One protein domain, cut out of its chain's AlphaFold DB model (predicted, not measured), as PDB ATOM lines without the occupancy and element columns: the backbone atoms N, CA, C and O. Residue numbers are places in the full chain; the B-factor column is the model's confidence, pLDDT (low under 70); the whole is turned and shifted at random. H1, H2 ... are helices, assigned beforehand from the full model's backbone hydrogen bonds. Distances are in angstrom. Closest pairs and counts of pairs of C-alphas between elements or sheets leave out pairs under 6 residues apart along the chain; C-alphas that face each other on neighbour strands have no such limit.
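Overview. This is residues 8 to 121 of the 123 residues of an uncharacterized protein of Micromonospora tulbaghiae (UniProt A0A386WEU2). What does the model show at first sight? Four longer helices, H1, H4, H5 and H7, stand side by side in a curved row, one layer thick; the hairpin of H4 and H5 makes the middle, and H1 and H7 are at the two ends of the row. Of the short helices, H3 packs on the first residues of H1, H2 is near H1 too, and H6 sits at the far corner, by the beginning of H7. How is it made up, and how large is it? The printed part has 114 residues with seven named helices, H1 to H7 in chain order, and no named strand, and its class is all helix. It is compact, with a radius of gyration of the C-alphas of 15.0 A, and spans 42 by 36 by 20 A.

Arrangement. What does the first helix meet? H1, residues 8 to 26, touches H3, residues 41 to 45, with residues 8 to 12 alone; the closest C-alphas are those of Val 9 and Val 44, 5.7 A apart. H2, residues 35 to 39, is close to H1 but not clearly touching, with the C-alphas of Tyr 12 and Val 37 closest at 7.2 A. H1 touches H4, residues 53 to 64, with residues 9 to 17 alone; the closest C-alphas are those of Leu 13 and Met 57, 6.7 A apart, and the two run the same way at a steep tilt of 36 degrees, only just beyond shallow. Which two helices form a hairpin? H4 and H5, residues 72 to 89, form a helical hairpin: they touch, with the C-alphas of Ala 59 and Val 78 closest at 4.6 A, and run opposite ways at a shallow tilt of 12 degrees. H5 and H1 are apart. What comes after it? H6, residues 97 to 102, and H7, residues 104 to 120, touch only at the corner by their link, and only just, with 3 pairs of C-alphas within 8 A; the closest are those of Glu 100 and Cys 106, 5.6 A apart. H7 touches H5, which meets it with residues 79 to 87 alone; the closest C-alphas are those of Leu 87 and Cys 106, 7.3 A apart, and the two run opposite ways at a shallow tilt of 18 degrees. H7 is apart from H1 and from H4. What do the backbone N and O atoms show? In H1, H2, H3, H4, H5, H6 and H7 every O i to N i+4 pair is within hydrogen-bond range.

Along the chain. Where does the first helix lie? H1 begins at C-alpha 8, (182.431, 236.606, 205.853), and is 27.0 A long from first to last C-alpha. How long are the others? H4 is 17.0 A long, H5 25.6 A and H7 24.5 A. H2, H3 and H6 are short, with 5, 5 and 6 residues. Where do the hairpin's second helix and the last helix end? H5 ends at C-alpha 89, (198.316, 227.411, 213.238), and H7 at C-alpha 120, (191.982, 205.571, 198.293).

Size, cuts and confidence. How far does it reach? The two C-alphas farthest apart are those of Asp 36 and Glu 98, at 42.8 A. Is any link long, or any stretch missing? The links from H2 to H3 and from H6 to H7 are tight, the other four are short, and the printed part, residues 8 to 121, has no cut. Is the confidence low anywhere? The mean pLDDT of the printed part is 91.2, and no printed residue is under 70.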
ATOM      1  N   GLU A   8     182.377 236.773 207.306       95.31
ATOM      2  CA  GLU A   8     182.431 236.606 205.853       95.31
ATOM      3  C   GLU A   8     183.310 235.416 205.447       95.31
ATOM      4  O   GLU A   8     182.928 234.596 204.611       95.31
ATOM      5  N   VAL A   9     184.465 235.267 206.103       95.00
ATOM      6  CA  VAL A   9     185.395 234.157 205.861       95.00
ATOM      7  C   VAL A   9     184.795 232.828 206.312       95.00
ATOM      8  O   VAL A   9     184.905 231.813 205.619       95.00
ATOM      9  N   ARG A  10     184.117 232.824 207.463       94.56
ATOM     10  CA  ARG A  10     183.413 231.638 207.954       94.56
ATOM     11  C   ARG A  10     182.281 231.240 207.010       94.56
ATOM     12  O   ARG A  10     182.186 230.068 206.668       94.56
ATOM     13  N   ASP A  11     181.471 232.195 206.576       95.00
ATOM     14  CA  ASP A  11     180.325 231.965 205.697       95.00
ATOM     15  C   ASP A  11     180.764 231.473 204.313       95.00
ATOM     16  O   ASP A  11     180.133 230.586 203.731       95.00
ATOM     17  N   TYR A  12     181.868 232.003 203.783       95.00
ATOM     18  CA  TYR A  12     182.503 231.492 202.567       95.00
ATOM     19  C   TYR A  12     182.906 230.020 202.716       95.00
ATOM     20  O   TYR A  12     182.505 229.166 201.919       95.00
ATOM     21  N   LEU A  13     183.645 229.698 203.780       94.19
ATOM     22  CA  LEU A  13     184.095 228.334 204.048       94.19
ATOM     23  C   LEU A  13     182.926 227.383 204.318       94.19
ATOM     24  O   LEU A  13     182.926 226.259 203.819       94.19
ATOM     25  N   ASP A  14     181.902 227.818 205.047       95.12
ATOM     26  CA  ASP A  14     180.721 227.006 205.326       95.12
ATOM     27  C   ASP A  14     179.953 226.677 204.041       95.12
ATOM     28  O   ASP A  14     179.604 225.509 203.837       95.12
ATOM     29  N   ARG A  15     179.760 227.650 203.138       94.88
ATOM     30  CA  ARG A  15     179.173 227.411 201.804       94.88
ATOM     31  C   ARG A  15     179.993 226.396 201.009       94.88
ATOM     32  O   ARG A  15     179.434 225.418 200.508       94.88
ATOM     33  N   GLY A  16     181.313 226.562 200.981       93.50
ATOM     34  CA  GLY A  16     182.234 225.624 200.340       93.50
ATOM     35  C   GLY A  16     182.139 224.197 200.877       93.50
ATOM     36  O   GLY A  16     182.012 223.227 200.128       93.50
ATOM     37  N   MET A  17     182.144 224.059 202.201       93.62
ATOM     38  CA  MET A  17     182.063 222.765 202.875       93.62
ATOM     39  C   MET A  17     180.688 222.109 202.721       93.62
ATOM     40  O   MET A  17     180.602 220.879 202.696       93.62
ATOM     41  N   VAL A  18     179.605 222.890 202.641       94.69
ATOM     42  CA  VAL A  18     178.270 222.376 202.298       94.69
ATOM     43  C   VAL A  18     178.287 221.794 200.887       94.69
ATOM     44  O   VAL A  18     177.968 220.614 200.746       94.69
ATOM     45  N   ALA A  19     178.755 222.551 199.893       92.75
ATOM     46  CA  ALA A  19     178.844 222.078 198.513       92.75
ATOM     47  C   ALA A  19     179.710 220.812 198.390       92.75
ATOM     48  O   ALA A  19     179.312 219.836 197.757       92.75
ATOM     49  N   GLY A  20     180.859 220.770 199.075       91.12
ATOM     50  CA  GLY A  20     181.712 219.582 199.108       91.12
ATOM     51  C   GLY A  20     181.022 218.356 199.714       91.12
ATOM     52  O   GLY A  20     181.110 217.255 199.169       91.12
ATOM     53  N   ARG A  21     180.285 218.526 200.819       91.56
ATOM     54  CA  ARG A  21     179.507 217.433 201.428       91.56
ATOM     55  C   ARG A  21     178.405 216.930 200.500       91.56
ATOM     56  O   ARG A  21     178.197 215.720 200.422       91.56
ATOM     57  N   GLU A  22     177.708 217.834 199.823       93.62
ATOM     58  CA  GLU A  22     176.650 217.492 198.871       93.62
ATOM     59  C   GLU A  22     177.208 216.742 197.659       93.62
ATOM     60  O   GLU A  22     176.666 215.697 197.295       93.62
ATOM     61  N   ALA A  23     178.337 217.195 197.107       89.94
ATOM     62  CA  ALA A  23     179.031 216.523 196.012       89.94
ATOM     63  C   ALA A  23     179.439 215.090 196.384       89.94
ATOM     64  O   ALA A  23     179.120 214.146 195.658       89.94
ATOM     65  N   VAL A  24     180.053 214.901 197.558       88.94
ATOM     66  CA  VAL A  24     180.419 213.567 198.064       88.94
ATOM     67  C   VAL A  24     179.182 212.687 198.259       88.94
ATOM     68  O   VAL A  24     179.187 211.523 197.861       88.94
ATOM     69  N   ALA A  25     178.107 213.224 198.843       92.12
ATOM     70  CA  ALA A  25     176.868 212.476 199.063       92.12
ATOM     71  C   ALA A  25     176.182 212.064 197.750       92.12
ATOM     72  O   ALA A  25     175.560 211.003 197.686       92.12
ATOM     73  N   ALA A  26     176.315 212.883 196.708       91.81
ATOM     74  CA  ALA A  26     175.807 212.615 195.369       91.81
ATOM     75  C   ALA A  26     176.747 211.735 194.518       91.81
ATOM     76  O   ALA A  26     176.361 211.334 193.421       91.81
ATOM     77  N   GLY A  27     177.946 211.404 195.014       87.88
ATOM     78  CA  GLY A  27     178.947 210.637 194.269       87.88
ATOM     79  C   GLY A  27     179.506 211.397 193.066       87.88
ATOM     80  O   GLY A  27     179.785 210.783 192.040       87.88
ATOM     81  N   LEU A  28     179.601 212.725 193.170       84.88
ATOM     82  CA  LEU A  28     180.188 213.574 192.139       84.88
ATOM     83  C   LEU A  28     181.712 213.581 192.250       84.88
ATOM     84  O   LEU A  28     182.272 213.600 193.345       84.88
ATOM     85  N   ASP A  29     182.370 213.652 191.098       78.00
ATOM     86  CA  ASP A  29     183.834 213.687 190.998       78.00
ATOM     87  C   ASP A  29     184.421 215.097 191.206       78.00
ATOM     88  O   ASP A  29     185.640 215.277 191.166       78.00
ATOM     89  N   ARG A  30     183.563 216.107 191.412       80.12
ATOM     90  CA  ARG A  30     183.956 217.506 191.614       80.12
ATOM     91  C   ARG A  30     183.002 218.260 192.532       80.12
ATOM     92  O   ARG A  30     181.828 217.905 192.648       80.12
ATOM     93  N   ILE A  31     183.518 219.329 193.128       88.00
ATOM     94  CA  ILE A  31     182.736 220.327 193.858       88.00
ATOM     95  C   ILE A  31     182.339 221.424 192.872       88.00
ATOM     96  O   ILE A  31     183.167 221.879 192.090       88.00
ATOM     97  N   GLU A  32     181.082 221.856 192.920       87.94
ATOM     98  CA  GLU A  32     180.605 223.017 192.170       87.94
ATOM     99  C   GLU A  32     180.195 224.109 193.157       87.94
ATOM    100  O   GLU A  32     179.422 223.860 194.083       87.94
ATOM    101  N   LEU A  33     180.729 225.314 192.962       90.69
ATOM    102  CA  LEU A  33     180.305 226.525 193.658       90.69
ATOM    103  C   LEU A  33     179.606 227.448 192.661       90.69
ATOM    104  O   LEU A  33     179.870 227.386 191.463       90.69
ATOM    105  N   SER A  34     178.694 228.283 193.154       90.44
ATOM    106  CA  SER A  34     178.069 229.317 192.329       90.44
ATOM    107  C   SER A  34     179.083 230.394 191.949       90.44
ATOM    108  O   SER A  34     179.966 230.699 192.749       90.44
ATOM    109  N   ASP A  35     178.886 231.027 190.790       91.06
ATOM    110  CA  ASP A  35     179.711 232.152 190.325       91.06
ATOM    111  C   ASP A  35     179.820 233.254 191.393       91.06
ATOM    112  O   ASP A  35     180.921 233.691 191.692       91.06
ATOM    113  N   ASP A  36     178.717 233.579 192.083       90.50
ATOM    114  CA  ASP A  36     178.711 234.543 193.198       90.50
ATOM    115  C   ASP A  36     179.724 234.188 194.305       90.50
ATOM    116  O   ASP A  36     180.369 235.062 194.868       90.50
ATOM    117  N   VAL A  37     179.887 232.897 194.622       90.62
ATOM    118  CA  VAL A  37     180.848 232.460 195.648       90.62
ATOM    119  C   VAL A  37     182.266 232.568 195.099       90.62
ATOM    120  O   VAL A  37     183.158 232.974 195.824       90.62
ATOM    121  N   LEU A  38     182.490 232.221 193.832       92.62
ATOM    122  CA  LEU A  38     183.817 232.318 193.224       92.62
ATOM    123  C   LEU A  38     184.283 233.773 193.089       92.62
ATOM    124  O   LEU A  38     185.446 234.061 193.367       92.62
ATOM    125  N   ASP A  39     183.378 234.681 192.730       93.81
ATOM    126  CA  ASP A  39     183.664 236.109 192.586       93.81
ATOM    127  C   ASP A  39     184.024 236.771 193.931       93.81
ATOM    128  O   ASP A  39     184.822 237.704 193.964       93.81
ATOM    129  N   GLU A  40     183.495 236.261 195.049       94.31
ATOM    130  CA  GLU A  40     183.811 236.738 196.403       94.31
ATOM    131  C   GLU A  40     185.204 236.302 196.905       94.31
ATOM    132  O   GLU A  40     185.654 236.791 197.940       94.31
ATOM    133  N   TYR A  41     185.900 235.382 196.221       94.56
ATOM    134  CA  TYR A  41     187.114 234.746 196.752       94.56
ATOM    135  C   TYR A  41     188.209 235.743 197.150       94.56
ATOM    136  O   TYR A  41     188.695 235.676 198.277       94.56
ATOM    137  N   GLU A  42     188.594 236.648 196.247       94.56
ATOM    138  CA  GLU A  42     189.677 237.613 196.496       94.56
ATOM    139  C   GLU A  42     189.304 238.575 197.634       94.56
ATOM    140  O   GLU A  42     190.094 238.793 198.552       94.56
ATOM    141  N   ASP A  43     188.058 239.064 197.633       95.06
ATOM    142  CA  ASP A  43     187.545 239.974 198.662       95.06
ATOM    143  C   ASP A  43     187.537 239.316 200.052       95.06
ATOM    144  O   ASP A  43     187.841 239.960 201.056       95.06
ATOM    145  N   VAL A  44     187.199 238.025 200.131       95.62
ATOM    146  CA  VAL A  44     187.193 237.273 201.393       95.62
ATOM    147  C   VAL A  44     188.606 236.860 201.809       95.62
ATOM    148  O   VAL A  44     188.904 236.820 203.005       95.62
ATOM    149  N   LEU A  45     189.492 236.562 200.855       94.25
ATOM    150  CA  LEU A  45     190.874 236.168 201.130       94.25
ATOM    151  C   LEU A  45     191.632 237.290 201.845       94.25
ATOM    152  O   LEU A  45     192.353 237.020 202.806       94.25
ATOM    153  N   ASP A  46     191.398 238.539 201.441       94.12
ATOM    154  CA  ASP A  46     191.960 239.732 202.083       94.12
ATOM    155  C   ASP A  46     191.530 239.892 203.555       94.12
ATOM    156  O   ASP A  46     192.190 240.592 204.326       94.12
ATOM    157  N   LEU A  47     190.449 239.225 203.971       94.94
ATOM    158  CA  LEU A  47     189.934 239.236 205.342       94.94
ATOM    159  C   LEU A  47     190.417 238.042 206.187       94.94
ATOM    160  O   LEU A  47     190.138 237.976 207.387       94.94
ATOM    161  N   ALA A  48     191.108 237.066 205.592       92.75
ATOM    162  CA  ALA A  48     191.463 235.803 206.235       92.75
ATOM    163  C   ALA A  48     192.706 235.921 207.141       92.75
ATOM    164  O   ALA A  48     193.760 235.354 206.855       92.75
ATOM    165  N   GLU A  49     192.572 236.636 208.262       89.75
ATOM    166  CA  GLU A  49     193.673 236.891 209.206       89.75
ATOM    167  C   GLU A  49     193.964 235.726 210.177       89.75
ATOM    168  O   GLU A  49     195.077 235.630 210.697       89.75
ATOM    169  N   GLU A  50     193.001 234.828 210.448       90.50
ATOM    170  CA  GLU A  50     193.241 233.691 211.355       90.50
ATOM    171  C   GLU A  50     194.186 232.660 210.705       90.50
ATOM    172  O   GLU A  50     193.899 232.201 209.589       90.50
ATOM    173  N   PRO A  51     195.230 232.197 211.428       90.06
ATOM    174  CA  PRO A  51     196.163 231.196 210.933       90.06
ATOM    175  C   PRO A  51     195.494 229.959 210.329       90.06
ATOM    176  O   PRO A  51     194.648 229.300 210.946       90.06
ATOM    177  N   GLY A  52     195.905 229.639 209.106       89.44
ATOM    178  CA  GLY A  52     195.402 228.513 208.323       89.44
ATOM    179  C   GLY A  52     194.087 228.739 207.573       89.44
ATOM    180  O   GLY A  52     193.684 227.866 206.803       89.44
ATOM    181  N   THR A  53     193.427 229.887 207.730       92.50
ATOM    182  CA  THR A  53     192.124 230.131 207.089       92.50
ATOM    183  C   THR A  53     192.257 230.379 205.589       92.50
ATOM    184  O   THR A  53     191.559 229.738 204.803       92.50
ATOM    185  N   SER A  54     193.214 231.214 205.181       94.88
ATOM    186  CA  SER A  54     193.567 231.431 203.770       94.88
ATOM    187  C   SER A  54     193.966 230.124 203.079       94.88
ATOM    188  O   SER A  54     193.510 229.824 201.981       94.88
ATOM    189  N   HIS A  55     194.738 229.278 203.763       95.56
ATOM    190  CA  HIS A  55     195.125 227.963 203.259       95.56
ATOM    191  C   HIS A  55     193.918 227.038 203.055       95.56
ATOM    192  O   HIS A  55     193.828 226.341 202.045       95.56
ATOM    193  N   LEU A  56     192.956 227.039 203.983       92.94
ATOM    194  CA  LEU A  56     191.725 226.267 203.825       92.94
ATOM    195  C   LEU A  56     190.873 226.782 202.652       92.94
ATOM    196  O   LEU A  56     190.310 225.974 201.913       92.94
ATOM    197  N   MET A  57     190.814 228.100 202.447       94.94
ATOM    198  CA  MET A  57     190.154 228.696 201.280       94.94
ATOM    199  C   MET A  57     190.837 228.278 199.971       94.94
ATOM    200  O   MET A  57     190.152 227.845 199.046       94.94
ATOM    201  N   SER A  58     192.171 228.312 199.913       95.12
ATOM    202  CA  SER A  58     192.948 227.844 198.757       95.12
ATOM    203  C   SER A  58     192.731 226.357 198.476       95.12
ATOM    204  O   SER A  58     192.580 225.956 197.323       95.12
ATOM    205  N   ALA A  59     192.659 225.525 199.520       94.06
ATOM    206  CA  ALA A  59     192.358 224.102 199.381       94.06
ATOM    207  C   ALA A  59     190.961 223.869 198.783       94.06
ATOM    208  O   ALA A  59     190.801 223.017 197.908       94.06
ATOM    209  N   LEU A  60     189.960 224.638 199.227       92.81
ATOM    210  CA  LEU A  60     188.612 224.598 198.665       92.81
ATOM    211  C   LEU A  60     188.616 225.023 197.193       92.81
ATOM    212  O   LEU A  60     188.076 224.296 196.364       92.81
ATOM    213  N   LEU A  61     189.247 226.153 196.863       92.31
ATOM    214  CA  LEU A  61     189.301 226.660 195.492       92.31
ATOM    215  C   LEU A  61     189.994 225.664 194.554       92.31
ATOM    216  O   LEU A  61     189.472 225.372 193.482       92.31
ATOM    217  N   ALA A  62     191.095 225.052 194.993       91.00
ATOM    218  CA  ALA A  62     191.787 224.010 194.237       91.00
ATOM    219  C   ALA A  62     190.912 222.767 193.981       91.00
ATOM    220  O   ALA A  62     191.109 222.078 192.983       91.00
ATOM    221  N   CYS A  63     189.938 222.469 194.848       89.50
ATOM    222  CA  CYS A  63     188.975 221.393 194.594       89.50
ATOM    223  C   CYS A  63     187.918 221.769 193.545       89.50
ATOM    224  O   CYS A  63     187.350 220.876 192.916       89.50
ATOM    225  N   VAL A  64     187.626 223.062 193.392       90.19
ATOM    226  CA  VAL A  64     186.626 223.576 192.447       90.19
ATOM    227  C   VAL A  64     187.240 223.796 191.066       90.19
ATOM    228  O   VAL A  64     186.661 223.374 190.069       90.19
ATOM    229  N   ASP A  65     188.444 224.368 191.001       87.19
ATOM    230  CA  ASP A  65     189.178 224.650 189.758       87.19
ATOM    231  C   ASP A  65     189.950 223.422 189.230       87.19
ATOM    232  O   ASP A  65     191.066 223.502 188.721       87.19
ATOM    233  N   ALA A  66     189.355 222.239 189.388       85.50
ATOM    234  CA  ALA A  66     189.924 220.957 188.999       85.50
ATOM    235  C   ALA A  66     189.190 220.413 187.755       85.50
ATOM    236  O   ALA A  66     188.339 219.526 187.882       85.50
ATOM    237  N   PRO A  67     189.470 220.930 186.538       76.75
ATOM    238  CA  PRO A  67     188.696 220.609 185.334       76.75
ATOM    239  C   PRO A  67     188.747 219.122 184.962       76.75
ATOM    240  O   PRO A  67     187.757 218.577 184.475       76.75
ATOM    241  N   ASP A  68     189.869 218.459 185.251       82.69
ATOM    242  CA  ASP A  68     190.082 217.022 185.038       82.69
ATOM    243  C   ASP A  68     189.805 216.188 186.310       82.69
ATOM    244  O   ASP A  68     190.243 215.041 186.428       82.69
ATOM    245  N   GLY A  69     189.092 216.769 187.281       80.50
ATOM    246  CA  GLY A  69     188.877 216.204 188.612       80.50
ATOM    247  C   GLY A  69     190.110 216.308 189.514       80.50
ATOM    248  O   GLY A  69     191.125 216.915 189.166       80.50
ATOM    249  N   LEU A  70     190.034 215.695 190.699       81.19
ATOM    250  CA  LEU A  70     191.120 215.680 191.689       81.19
ATOM    251  C   LEU A  70     192.266 214.748 191.256       81.19
ATOM    252  O   LEU A  70     192.479 213.674 191.824       81.19
ATOM    253  N   THR A  71     193.006 215.157 190.227       86.75
ATOM    254  CA  THR A  71     194.229 214.477 189.790       86.75
ATOM    255  C   THR A  71     195.247 214.405 190.934       86.75
ATOM    256  O   THR A  71     195.154 215.127 191.926       86.75
ATOM    257  N   GLY A  72     196.267 213.552 190.802       86.56
ATOM    258  CA  GLY A  72     197.313 213.445 191.825       86.56
ATOM    259  C   GLY A  72     198.040 214.768 192.105       86.56
ATOM    260  O   GLY A  72     198.437 215.010 193.240       86.56
ATOM    261  N   GLU A  73     198.172 215.632 191.095       89.62
ATOM    262  CA  GLU A  73     198.769 216.965 191.226       89.62
ATOM    263  C   GLU A  73     197.856 217.921 192.004       89.62
ATOM    264  O   GLU A  73     198.297 218.533 192.976       89.62
ATOM    265  N   VAL A  74     196.569 217.979 191.647       89.50
ATOM    266  CA  VAL A  74     195.576 218.793 192.368       89.50
ATOM    267  C   VAL A  74     195.458 218.329 193.820       89.50
ATOM    268  O   VAL A  74     195.509 219.140 194.742       89.50
ATOM    269  N   LEU A  75     195.375 217.014 194.045       89.06
ATOM    270  CA  LEU A  75     195.299 216.436 195.385       89.06
ATOM    271  C   LEU A  75     196.547 216.759 196.214       89.06
ATOM    272  O   LEU A  75     196.429 217.052 197.403       89.06
ATOM    273  N   TYR A  76     197.735 216.730 195.605       91.12
ATOM    274  CA  TYR A  76     198.958 217.167 196.273       91.12
ATOM    275  C   TYR A  76     198.862 218.634 196.709       91.12
ATOM    276  O   TYR A  76     199.173 218.932 197.861       91.12
ATOM    277  N   GLY A  77     198.381 219.527 195.837       92.75
ATOM    278  CA  GLY A  77     198.151 220.936 196.174       92.75
ATOM    279  C   GLY A  77     197.176 221.110 197.340       92.75
ATOM    280  O   GLY A  77     197.517 221.734 198.340       92.75
ATOM    281  N   VAL A  78     196.005 220.468 197.274       92.75
ATOM    282  CA  VAL A  78     194.981 220.506 198.336       92.75
ATOM    283  C   VAL A  78     195.544 220.035 199.681       92.75
ATOM    284  O   VAL A  78     195.358 220.696 200.705       92.75
ATOM    285  N   LEU A  79     196.251 218.901 199.698       93.75
ATOM    286  CA  LEU A  79     196.858 218.363 200.918       93.75
ATOM    287  C   LEU A  79     197.992 219.248 201.449       93.75
ATOM    288  O   LEU A  79     198.150 219.329 202.670       93.75
ATOM    289  N   SER A  80     198.739 219.902 200.556       94.38
ATOM    290  CA  SER A  80     199.802 220.845 200.918       94.38
ATOM    291  C   SER A  80     199.215 222.083 201.576       94.38
ATOM    292  O   SER A  80     199.603 222.381 202.698       94.38
ATOM    293  N   PHE A  81     198.187 222.706 200.989       95.56
ATOM    294  CA  PHE A  81     197.483 223.827 201.619       95.56
ATOM    295  C   PHE A  81     196.936 223.452 203.001       95.56
ATOM    296  O   PHE A  81     197.153 224.161 203.980       95.56
ATOM    297  N   CYS A  82     196.290 222.290 203.128       93.88
ATOM    298  CA  CYS A  82     195.792 221.833 204.427       93.88
ATOM    299  C   CYS A  82     196.916 221.663 205.465       93.88
ATOM    300  O   CYS A  82     196.699 221.895 206.654       93.88
ATOM    301  N   TYR A  83     198.097 221.219 205.030       94.56
ATOM    302  CA  TYR A  83     199.246 221.039 205.908       94.56
ATOM    303  C   TYR A  83     199.930 222.366 206.253       94.56
ATOM    304  O   TYR A  83     200.251 222.593 207.414       94.56
ATOM    305  N   GLU A  84     200.080 223.278 205.297       93.56
ATOM    306  CA  GLU A  84     200.594 224.631 205.528       93.56
ATOM    307  C   GLU A  84     199.709 225.396 206.515       93.56
ATOM    308  O   GLU A  84     200.219 225.993 207.460       93.56
ATOM    309  N   GLY A  85     198.383 225.268 206.401       92.62
ATOM    310  CA  GLY A  85     197.471 225.860 207.376       92.62
ATOM    311  C   GLY A  85     197.621 225.284 208.788       92.62
ATOM    312  O   GLY A  85     197.402 225.990 209.772       92.62
ATOM    313  N   LEU A  86     198.041 224.020 208.916       93.12
ATOM    314  CA  LEU A  86     198.424 223.456 210.208       93.12
ATOM    315  C   LEU A  86     199.746 224.047 210.709       93.12
ATOM    316  O   LEU A  86     199.829 224.379 211.887       93.12
ATOM    317  N   LEU A  87     200.766 224.150 209.853       92.75
ATOM    318  CA  LEU A  87     202.071 224.703 210.229       92.75
ATOM    319  C   LEU A  87     201.944 226.142 210.734       92.75
ATOM    320  O   LEU A  87     202.549 226.490 211.748       92.75
ATOM    321  N   ASP A  88     201.125 226.935 210.046       90.94
ATOM    322  CA  ASP A  88     200.779 228.305 210.409       90.94
ATOM    323  C   ASP A  88     200.076 228.351 211.776       90.94
ATOM    324  O   ASP A  88     200.506 229.042 212.697       90.94
ATOM    325  N   ARG A  89     199.058 227.504 211.972       89.44
ATOM    326  CA  ARG A  89     198.316 227.411 213.238       89.44
ATOM    327  C   ARG A  89     199.161 226.947 214.426       89.44
ATOM    328  O   ARG A  89     198.902 227.352 215.556       89.44
ATOM    329  N   GLU A  90     200.104 226.046 214.194       91.12
ATOM    330  CA  GLU A  90     201.009 225.526 215.220       91.12
ATOM    331  C   GLU A  90     202.223 226.443 215.450       91.12
ATOM    332  O   GLU A  90     203.093 226.099 216.251       91.12
ATOM    333  N   GLU A  91     202.277 227.590 214.758       89.44
ATOM    334  CA  GLU A  91     203.343 228.592 214.837       89.44
ATOM    335  C   GLU A  91     204.739 227.964 214.690       89.44
ATOM    336  O   GLU A  91     205.680 228.309 215.410       89.44
ATOM    337  N   VAL A  92     204.883 226.993 213.776       87.62
ATOM    338  CA  VAL A  92     206.155 226.285 213.575       87.62
ATOM    339  C   VAL A  92     207.185 227.282 213.019       87.62
ATOM    340  O   VAL A  92     207.045 227.721 211.878       87.62
ATOM    341  N   PRO A  93     208.230 227.644 213.792       73.12
ATOM    342  CA  PRO A  93     209.050 228.828 213.518       73.12
ATOM    343  C   PRO A  93     209.942 228.678 212.282       73.12
ATOM    344  O   PRO A  93     210.265 229.664 211.624       73.12
ATOM    345  N   GLU A  94     210.331 227.444 211.961       83.94
ATOM    346  CA  GLU A  94     211.023 227.093 210.728       83.94
ATOM    347  C   GLU A  94     210.438 225.780 210.209       83.94
ATOM    348  O   GLU A  94     210.397 224.789 210.942       83.94
ATOM    349  N   TRP A  95     210.015 225.754 208.945       85.19
ATOM    350  CA  TRP A  95     209.482 224.557 208.282       85.19
ATOM    351  C   TRP A  95     210.622 223.616 207.884       85.19
ATOM    352  O   TRP A  95     210.941 223.403 206.715       85.19
ATOM    353  N   THR A  96     211.316 223.126 208.905       91.31
ATOM    354  CA  THR A  96     212.343 222.104 208.785       91.31
ATOM    355  C   THR A  96     211.755 220.759 209.167       91.31
ATOM    356  O   THR A  96     210.907 220.649 210.054       91.31
ATOM    357  N   GLU A  97     212.287 219.700 208.563       90.44
ATOM    358  CA  GLU A  97     211.876 218.335 208.885       90.44
ATOM    359  C   GLU A  97     212.065 218.010 210.381       90.44
ATOM    360  O   GLU A  97     211.286 217.258 210.963       90.44
ATOM    361  N   GLU A  98     213.086 218.583 211.026       93.44
ATOM    362  CA  GLU A  98     213.331 218.413 212.460       93.44
ATOM    363  C   GLU A  98     212.225 219.057 213.308       93.44
ATOM    364  O   GLU A  98     211.685 218.400 214.202       93.44
ATOM    365  N   ALA A  99     211.842 220.300 212.997       92.44
ATOM    366  CA  ALA A  99     210.768 221.003 213.695       92.44
ATOM    367  C   ALA A  99     209.416 220.294 213.518       92.44
ATOM    368  O   ALA A  99     208.692 220.077 214.492       92.44
ATOM    369  N   GLU A 100     209.109 219.844 212.301       91.94
ATOM    370  CA  GLU A 100     207.890 219.085 212.014       91.94
ATOM    371  C   GLU A 100     207.856 217.740 212.752       91.94
ATOM    372  O   GLU A 100     206.819 217.341 213.280       91.94
ATOM    373  N   ARG A 101     208.992 217.034 212.849       93.50
ATOM    374  CA  ARG A 101     209.094 215.779 213.615       93.50
ATOM    375  C   ARG A 101     208.950 215.993 215.120       93.50
ATOM    376  O   ARG A 101     208.507 215.075 215.813       93.50
ATOM    377  N   ALA A 102     209.339 217.162 215.622       93.94
ATOM    378  CA  ALA A 102     209.195 217.533 217.024       93.94
ATOM    379  C   ALA A 102     207.761 217.972 217.380       93.94
ATOM    380  O   ALA A 102     207.377 217.886 218.549       93.94
ATOM    381  N   ASN A 103     206.952 218.392 216.399       94.69
ATOM    382  CA  ASN A 103     205.555 218.764 216.607       94.69
ATOM    383  C   ASN A 103     204.615 217.546 216.452       94.69
ATOM    384  O   ASN A 103     204.469 216.955 215.380       94.69
ATOM    385  N   ALA A 104     203.917 217.183 217.534       95.62
ATOM    386  CA  ALA A 104     203.006 216.036 217.546       95.62
ATOM    387  C   ALA A 104     201.847 216.165 216.538       95.62
ATOM    388  O   ALA A 104     201.454 215.166 215.935       95.62
ATOM    389  N   ARG A 105     201.321 217.376 216.314       95.00
ATOM    390  CA  ARG A 105     200.232 217.628 215.360       95.00
ATOM    391  C   ARG A 105     200.677 217.474 213.916       95.00
ATOM    392  O   ARG A 105     199.933 216.889 213.127       95.00
ATOM    393  N   CYS A 106     201.885 217.922 213.585       94.56
ATOM    394  CA  CYS A 106     202.488 217.694 212.272       94.56
ATOM    395  C   CYS A 106     202.598 216.191 211.984       94.56
ATOM    396  O   CYS A 106     202.104 215.703 210.962       94.56
ATOM    397  N   VAL A 107     203.152 215.428 212.933       95.88
ATOM    398  CA  VAL A 107     203.296 213.968 212.816       95.88
ATOM    399  C   VAL A 107     201.940 213.270 212.664       95.88
ATOM    400  O   VAL A 107     201.782 212.423 211.779       95.88
ATOM    401  N   GLU A 108     200.957 213.623 213.496       96.81
ATOM    402  CA  GLU A 108     199.593 213.086 213.427       96.81
ATOM    403  C   GLU A 108     198.942 213.362 212.064       96.81
ATOM    404  O   GLU A 108     198.360 212.456 211.461       96.81
ATOM    405  N   THR A 109     199.085 214.582 211.548       95.19
ATOM    406  CA  THR A 109     198.458 215.011 210.290       95.19
ATOM    407  C   THR A 109     199.098 214.348 209.079       95.19
ATOM    408  O   THR A 109     198.384 213.803 208.236       95.19
ATOM    409  N   ILE A 110     200.430 214.274 209.022       94.12
ATOM    410  CA  ILE A 110     201.137 213.535 207.967       94.12
ATOM    411  C   ILE A 110     200.717 212.061 207.977       94.12
ATOM    412  O   ILE A 110     200.478 211.465 206.922       94.12
ATOM    413  N   ALA A 111     200.635 211.440 209.158       95.94
ATOM    414  CA  ALA A 111     200.204 210.050 209.276       95.94
ATOM    415  C   ALA A 111     198.754 209.866 208.801       95.94
ATOM    416  O   ALA A 111     198.456 208.899 208.092       95.94
ATOM    417  N   PHE A 112     197.873 210.806 209.146       95.50
ATOM    418  CA  PHE A 112     196.482 210.830 208.713       95.50
ATOM    419  C   PHE A 112     196.354 210.942 207.188       95.50
ATOM    420  O   PHE A 112     195.724 210.078 206.575       95.50
ATOM    421  N   GLN A 113     197.009 211.925 206.565       93.69
ATOM    422  CA  GLN A 113     196.989 212.118 205.111       93.69
ATOM    423  C   GLN A 113     197.559 210.894 204.376       93.69
ATOM    424  O   GLN A 113     196.934 210.373 203.452       93.69
ATOM    425  N   LYS A 114     198.694 210.345 204.839       93.31
ATOM    426  CA  LYS A 114     199.279 209.112 204.277       93.31
ATOM    427  C   LYS A 114     198.327 207.925 204.351       93.31
ATOM    428  O   LYS A 114     198.311 207.104 203.436       93.31
ATOM    429  N   ARG A 115     197.571 207.791 205.444       95.12
ATOM    430  CA  ARG A 115     196.574 206.727 205.586       95.12
ATOM    431  C   ARG A 115     195.447 206.899 204.568       95.12
ATOM    432  O   ARG A 115     195.163 205.935 203.868       95.12
ATOM    433  N   LEU A 116     194.878 208.099 204.442       90.25
ATOM    434  CA  LEU A 116     193.797 208.368 203.487       90.25
ATOM    435  C   LEU A 116     194.216 208.080 202.042       90.25
ATOM    436  O   LEU A 116     193.501 207.390 201.323       90.25
ATOM    437  N   VAL A 117     195.411 208.523 201.638       88.56
ATOM    438  CA  VAL A 117     195.942 208.244 200.291       88.56
ATOM    439  C   VAL A 117     196.063 206.738 200.048       88.56
ATOM    440  O   VAL A 117     195.661 206.243 198.999       88.56
ATOM    441  N   ARG A 118     196.574 205.979 201.026       90.00
ATOM    442  CA  ARG A 118     196.692 204.514 200.911       90.00
ATOM    443  C   ARG A 118     195.341 203.813 200.826       90.00
ATOM    444  O   ARG A 118     195.243 202.807 200.138       90.00
ATOM    445  N   GLU A 119     194.341 204.300 201.552       89.00
ATOM    446  CA  GLU A 119     192.982 203.748 201.535       89.00
ATOM    447  C   GLU A 119     192.263 204.036 200.210       89.00
ATOM    448  O   GLU A 119     191.479 203.204 199.755       89.00
ATOM    449  N   ALA A 120     192.559 205.174 199.575       82.31
ATOM    450  CA  ALA A 120     191.982 205.571 198.293       82.31
ATOM    451  C   ALA A 120     192.629 204.879 197.078       82.31
ATOM    452  O   ALA A 120     192.011 204.795 196.017       82.31
ATOM    453  N   MET A 121     193.861 204.378 197.202       79.75
ATOM    454  CA  MET A 121     194.530 203.682 196.104       79.75
ATOM    455  C   MET A 121     193.965 202.262 195.899       79.75
ATOM    456  O   MET A 121     193.966 201.463 196.843       79.75
TER     457      MET A 121